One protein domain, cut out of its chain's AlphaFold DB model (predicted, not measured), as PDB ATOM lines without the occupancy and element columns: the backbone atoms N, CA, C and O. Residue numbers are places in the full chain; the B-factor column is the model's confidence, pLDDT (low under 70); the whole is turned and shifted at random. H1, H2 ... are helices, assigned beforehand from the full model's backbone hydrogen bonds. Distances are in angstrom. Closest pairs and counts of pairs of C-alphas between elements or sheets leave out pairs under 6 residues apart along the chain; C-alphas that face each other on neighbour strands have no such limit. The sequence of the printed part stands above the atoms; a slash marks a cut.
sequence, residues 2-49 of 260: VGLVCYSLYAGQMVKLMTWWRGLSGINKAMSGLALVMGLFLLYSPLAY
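This is residues 2 to 49 of the 260 residues of the protein "DUF2931 family protein" of Hymenobacter sp. CCM 8763 (UniProt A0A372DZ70). Two long helices, H2 and H1, make an open V: they come near each other at the short turn that joins them and spread away from it, with an empty space between the arms. Residues 2 to 20 and 33 to 49 stand free. The printed part has 48 residues, with two named helices in the order H1, H2 and no named strand, and its class is all helix. It is extended, with a radius of gyration of the C-alphas of 15.5 A, and flat, spanning 39 by 33 by 6 A.

H2, the longest helix, holds residues 26 to 48 and measures 32.4 A from C-alpha 26 at (-26.729, -3.010, 41.597) to C-alpha 48 at (-3.619, -17.646, 58.919). H1 holds residues 2 to 22 and measures 31.4 A, beginning with C-alpha 2 at (8.792, 14.139, 44.519).

H2 and H1 are close but not clearly touching; their closest C-alphas, those of Lys 29 and Trp 21, are 7.7 A apart. They run opposite ways at a steep tilt of 54 degrees. Every O i to N i+4 pair is within hydrogen-bond range in H1, and 18 of 19 are in H2.

The C-alphas farthest apart, those of Val 2 and Ile 27, are 40.8 A apart. The printed part has no cut, and the link from H1 to H2 is tight. The mean pLDDT of the printed part is 75.9; residues 2 to 12 and 45 to 49 are under 70.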
ATOM      1  N   VAL A   2       9.239  15.524  44.816       55.28
ATOM      2  CA  VAL A   2       8.792  14.139  44.519       55.28
ATOM      3  C   VAL A   2       7.442  13.763  45.170       55.28
ATOM      4  O   VAL A   2       6.612  13.121  44.536       55.28
ATOM      5  N   GLY A   3       7.157  14.233  46.391       50.12
ATOM      6  CA  GLY A   3       5.908  13.896  47.099       50.12
ATOM      7  C   GLY A   3       4.619  14.462  46.482       50.12
ATOM      8  O   GLY A   3       3.563  13.854  46.615       50.12
ATOM      9  N   LEU A   4       4.698  15.588  45.761       52.75
ATOM     10  CA  LEU A   4       3.536  16.244  45.139       52.75
ATOM     11  C   LEU A   4       3.062  15.510  43.871       52.75
ATOM     12  O   LEU A   4       1.865  15.455  43.604       52.75
ATOM     13  N   VAL A   5       3.989  14.875  43.145       56.53
ATOM     14  CA  VAL A   5       3.701  14.096  41.927       56.53
ATOM     15  C   VAL A   5       3.069  12.739  42.268       56.53
ATOM     16  O   VAL A   5       2.134  12.301  41.597       56.53
ATOM     17  N   CYS A   6       3.508  12.093  43.356       52.97
ATOM     18  CA  CYS A   6       2.882  10.857  43.838       52.97
ATOM     19  C   CYS A   6       1.441  11.092  44.317       52.97
ATOM     20  O   CYS A   6       0.569  10.272  44.038       52.97
ATOM     21  N   TYR A   7       1.172  12.226  44.973       57.47
ATOM     22  CA  TYR A   7      -0.165  12.559  45.476       57.47
ATOM     23  C   TYR A   7      -1.170  12.838  44.347       57.47
ATOM     24  O   TYR A   7      -2.304  12.361  44.400       57.47
ATOM     25  N   SER A   8      -0.757  13.548  43.288       59.62
ATOM     26  CA  SER A   8      -1.632  13.840  42.142       59.62
ATOM     27  C   SER A   8      -1.955  12.596  41.307       59.62
ATOM     28  O   SER A   8      -3.077  12.456  40.818       59.62
ATOM     29  N   LEU A   9      -1.003  11.662  41.180       61.00
ATOM     30  CA  LEU A   9      -1.226  10.375  40.510       61.00
ATOM     31  C   LEU A   9      -2.192   9.484  41.301       61.00
ATOM     32  O   LEU A   9      -3.106   8.904  40.712       61.00
ATOM     33  N   TYR A  10      -2.054   9.434  42.629       63.94
ATOM     34  CA  TYR A  10      -2.955   8.667  43.493       63.94
ATOM     35  C   TYR A  10      -4.384   9.225  43.487       63.94
ATOM     36  O   TYR A  10      -5.352   8.474  43.347       63.94
ATOM     37  N   ALA A  11      -4.524  10.552  43.565       66.81
ATOM     38  CA  ALA A  11      -5.820  11.222  43.517       66.81
ATOM     39  C   ALA A  11      -6.535  10.995  42.173       66.81
ATOM     40  O   ALA A  11      -7.728  10.689  42.147       66.81
ATOM     41  N   GLY A  12      -5.804  11.063  41.054       67.06
ATOM     42  CA  GLY A  12      -6.355  10.799  39.724       67.06
ATOM     43  C   GLY A  12      -6.847   9.358  39.542       67.06
ATOM     44  O   GLY A  12      -7.887   9.137  38.917       67.06
ATOM     45  N   GLN A  13      -6.145   8.376  40.116       72.06
ATOM     46  CA  GLN A  13      -6.589   6.979  40.076       72.06
ATOM     47  C   GLN A  13      -7.805   6.726  40.973       72.06
ATOM     48  O   GLN A  13      -8.744   6.059  40.538       72.06
ATOM     49  N   MET A  14      -7.852   7.328  42.163       70.81
ATOM     50  CA  MET A  14      -9.007   7.242  43.066       70.81
ATOM     51  C   MET A  14     -10.287   7.809  42.437       70.81
ATOM     52  O   MET A  14     -11.343   7.182  42.517       70.81
ATOM     53  N   VAL A  15     -10.205   8.958  41.755       74.88
ATOM     54  CA  VAL A  15     -11.369   9.579  41.094       74.88
ATOM     55  C   VAL A  15     -11.904   8.700  39.960       74.88
ATOM     56  O   VAL A  15     -13.117   8.515  39.865       74.88
ATOM     57  N   LYS A  16     -11.022   8.110  39.139       74.44
ATOM     58  CA  LYS A  16     -11.416   7.165  38.076       74.44
ATOM     59  C   LYS A  16     -12.045   5.888  38.634       74.44
ATOM     60  O   LYS A  16     -13.008   5.380  38.065       74.44
ATOM     61  N   LEU A  17     -11.528   5.389  39.755       75.25
ATOM     62  CA  LEU A  17     -12.070   4.206  40.416       75.25
ATOM     63  C   LEU A  17     -13.488   4.472  40.945       75.25
ATOM     64  O   LEU A  17     -14.382   3.655  40.741       75.25
ATOM     65  N   MET A  18     -13.714   5.638  41.562       75.06
ATOM     66  CA  MET A  18     -15.022   6.029  42.095       75.06
ATOM     67  C   MET A  18     -16.073   6.276  41.005       75.06
ATOM     68  O   MET A  18     -17.231   5.891  41.181       75.06
ATOM     69  N   THR A  19     -15.709   6.904  39.883       79.12
ATOM     70  CA  THR A  19     -16.649   7.119  38.768       79.12
ATOM     71  C   THR A  19     -17.016   5.813  38.073       79.12
ATOM     72  O   THR A  19     -18.197   5.593  37.800       79.12
ATOM     73  N   TRP A  20     -16.052   4.908  37.883       80.19
ATOM     74  CA  TRP A  20     -16.312   3.557  37.383       80.19
ATOM     75  C   TRP A  20     -17.246   2.771  38.317       80.19
ATOM     76  O   TRP A  20     -18.248   2.216  37.869       80.19
ATOM     77  N   TRP A  21     -17.002   2.820  39.632       76.75
ATOM     78  CA  TRP A  21     -17.843   2.151  40.633       76.75
ATOM     79  C   TRP A  21     -19.284   2.670  40.666       76.75
ATOM     80  O   TRP A  21     -20.227   1.900  40.864       76.75
ATOM     81  N   ARG A  22     -19.485   3.977  40.466       80.12
ATOM     82  CA  ARG A  22     -20.827   4.577  40.422       80.12
ATOM     83  C   ARG A  22     -21.644   4.077  39.231       80.12
ATOM     84  O   ARG A  22     -22.840   3.856  39.415       80.12
ATOM     85  N   GLY A  23     -21.001   3.845  38.083       80.38
ATOM     86  CA  GLY A  23     -21.632   3.375  36.843       80.38
ATOM     87  C   GLY A  23     -22.026   1.893  36.819       80.38
ATOM     88  O   GLY A  23     -22.712   1.462  35.896       80.38
ATOM     89  N   LEU A  24     -21.630   1.102  37.819       82.75
ATOM     90  CA  LEU A  24     -22.016  -0.306  37.913       82.75
ATOM     91  C   LEU A  24     -23.485  -0.461  38.343       82.75
ATOM     92  O   LEU A  24     -23.957   0.212  39.267       82.75
ATOM     93  N   SER A  25     -24.189  -1.404  37.710       88.81
ATOM     94  CA  SER A  25     -25.527  -1.833  38.133       88.81
ATOM     95  C   SER A  25     -25.492  -2.419  39.552       88.81
ATOM     96  O   SER A  25     -24.445  -2.864  40.031       88.81
ATOM     97  N   GLY A  26     -26.639  -2.447  40.241       88.44
ATOM     98  CA  GLY A  26     -26.729  -3.010  41.597       88.44
ATOM     99  C   GLY A  26     -26.220  -4.456  41.684       88.44
ATOM    100  O   GLY A  26     -25.500  -4.799  42.618       88.44
ATOM    101  N   ILE A  27     -26.501  -5.268  40.658       87.69
ATOM    102  CA  ILE A  27     -26.033  -6.659  40.550       87.69
ATOM    103  C   ILE A  27     -24.508  -6.716  40.416       87.69
ATOM    104  O   ILE A  27     -23.861  -7.489  41.118       87.69
ATOM    105  N   ASN A  28     -23.912  -5.862  39.579       85.81
ATOM    106  CA  ASN A  28     -22.458  -5.839  39.411       85.81
ATOM    107  C   ASN A  28     -21.748  -5.419  40.703       85.81
ATOM    108  O   ASN A  28     -20.731  -6.007  41.054       85.81
ATOM    109  N   LYS A  29     -22.311  -4.462  41.453       86.25
ATOM    110  CA  LYS A  29     -21.789  -4.065  42.770       86.25
ATOM    111  C   LYS A  29     -21.837  -5.222  43.770       86.25
ATOM    112  O   LYS A  29     -20.855  -5.449  44.472       86.25
ATOM    113  N   ALA A  30     -22.939  -5.975  43.803       88.81
ATOM    114  CA  ALA A  30     -23.068  -7.160  44.651       88.81
ATOM    115  C   ALA A  30     -22.054  -8.255  44.270       88.81
ATOM    116  O   ALA A  30     -21.374  -8.785  45.147       88.81
ATOM    117  N   MET A  31     -21.882  -8.534  42.973       90.69
ATOM    118  CA  MET A  31     -20.903  -9.510  42.473       90.69
ATOM    119  C   MET A  31     -19.461  -9.088  42.777       90.69
ATOM    120  O   MET A  31     -18.662  -9.915  43.209       90.69
ATOM    121  N   SER A  32     -19.120  -7.804  42.621       87.44
ATOM    122  CA  SER A  32     -17.803  -7.277  43.007       87.44
ATOM    123  C   SER A  32     -17.566  -7.353  44.517       87.44
ATOM    124  O   SER A  32     -16.466  -7.702  44.940       87.44
ATOM    125  N   GLY A  33     -18.587  -7.072  45.334       90.56
ATOM    126  CA  GLY A  33     -18.520  -7.241  46.786       90.56
ATOM    127  C   GLY A  33     -18.282  -8.697  47.187       90.56
ATOM    128  O   GLY A  33     -17.385  -8.975  47.980       90.56
ATOM    129  N   LEU A  34     -19.020  -9.635  46.584       93.25
ATOM    130  CA  LEU A  34     -18.844 -11.072  46.808       93.25
ATOM    131  C   LEU A  34     -17.444 -11.541  46.389       93.25
ATOM    132  O   LEU A  34     -16.781 -12.244  47.148       93.25
ATOM    133  N   ALA A  35     -16.970 -11.115  45.215       92.75
ATOM    134  CA  ALA A  35     -15.633 -11.441  44.725       92.75
ATOM    135  C   ALA A  35     -14.536 -10.920  45.666       92.75
ATOM    136  O   ALA A  35     -13.549 -11.615  45.901       92.75
ATOM    137  N   LEU A  36     -14.720  -9.733  46.251       93.38
ATOM    138  CA  LEU A  36     -13.790  -9.172  47.228       93.38
ATOM    139  C   LEU A  36     -13.797  -9.971  48.537       93.38
ATOM    140  O   LEU A  36     -12.728 -10.280  49.057       93.38
ATOM    141  N   VAL A  37     -14.972 -10.366  49.038       91.69
ATOM    142  CA  VAL A  37     -15.086 -11.232  50.225       91.69
ATOM    143  C   VAL A  37     -14.439 -12.596  49.971       91.69
ATOM    144  O   VAL A  37     -13.655 -13.052  50.798       91.69
ATOM    145  N   MET A  38     -14.696 -13.220  48.818       90.94
ATOM    146  CA  MET A  38     -14.047 -14.477  48.437       90.94
ATOM    147  C   MET A  38     -12.533 -14.316  48.300       90.94
ATOM    148  O   MET A  38     -11.794 -15.158  48.797       90.94
ATOM    149  N   GLY A  39     -12.059 -13.228  47.687       89.25
ATOM    150  CA  GLY A  39     -10.633 -12.923  47.584       89.25
ATOM    151  C   GLY A  39      -9.976 -12.769  48.957       89.25
ATOM    152  O   GLY A  39      -8.934 -13.368  49.209       89.25
ATOM    153  N   LEU A  40     -10.614 -12.044  49.880       88.88
ATOM    154  CA  LEU A  40     -10.146 -11.924  51.261       88.88
ATOM    155  C   LEU A  40     -10.145 -13.273  51.986       88.88
ATOM    156  O   LEU A  40      -9.199 -13.559  52.709       88.88
ATOM    157  N   PHE A  41     -11.155 -14.118  51.777       85.88
ATOM    158  CA  PHE A  41     -11.230 -15.443  52.396       85.88
ATOM    159  C   PHE A  41     -10.150 -16.396  51.854       85.88
ATOM    160  O   PHE A  41      -9.495 -17.105  52.620       85.88
ATOM    161  N   LEU A  42      -9.903 -16.356  50.541       83.62
ATOM    162  CA  LEU A  42      -8.844 -17.119  49.878       83.62
ATOM    163  C   LEU A  42      -7.445 -16.662  50.300       83.62
ATOM    164  O   LEU A  42      -6.550 -17.495  50.367       83.62
ATOM    165  N   LEU A  43      -7.256 -15.375  50.608       80.31
ATOM    166  CA  LEU A  43      -6.000 -14.841  51.150       80.31
ATOM    167  C   LEU A  43      -5.873 -15.046  52.666       80.31
ATOM    168  O   LEU A  43      -4.762 -15.180  53.175       80.31
ATOM    169  N   TYR A  44      -6.988 -15.109  53.394       77.50
ATOM    170  CA  TYR A  44      -6.997 -15.369  54.831       77.50
ATOM    171  C   TYR A  44      -6.450 -16.758  55.149       77.50
ATOM    172  O   TYR A  44      -5.647 -16.881  56.067       77.50
ATOM    173  N   SER A  45      -6.828 -17.781  54.375       66.38
ATOM    174  CA  SER A  45      -6.346 -19.154  54.577       66.38
ATOM    175  C   SER A  45      -4.810 -19.257  54.591       66.38
ATOM    176  O   SER A  45      -4.277 -19.657  55.624       66.38
ATOM    177  N   PRO A  46      -4.057 -18.813  53.561       63.19
ATOM    178  CA  PRO A  46      -2.600 -18.837  53.605       63.19
ATOM    179  C   PRO A  46      -2.039 -17.891  54.673       63.19
ATOM    180  O   PRO A  46      -1.104 -18.268  55.358       63.19
ATOM    181  N   LEU A  47      -2.613 -16.702  54.899       64.88
ATOM    182  CA  LEU A  47      -2.107 -15.766  55.919       64.88
ATOM    183  C   LEU A  47      -2.279 -16.269  57.364       64.88
ATOM    184  O   LEU A  47      -1.438 -15.988  58.225       64.88
ATOM    185  N   ALA A  48      -3.357 -17.001  57.638       61.41
ATOM    186  CA  ALA A  48      -3.619 -17.646  58.919       61.41
ATOM    187  C   ALA A  48      -2.818 -18.950  59.064       61.41
ATOM    188  O   ALA A  48      -2.350 -19.279  60.158       61.41
ATOM    189  N   TYR A  49      -2.618 -19.669  57.960       59.62
ATOM    190  CA  TYR A  49      -1.884 -20.922  57.900       59.62
ATOM    191  C   TYR A  49      -0.389 -20.664  57.675       59.62
ATOM    192  O   TYR A  49       0.151 -20.794  56.579       59.62
TER     193      TYR A  49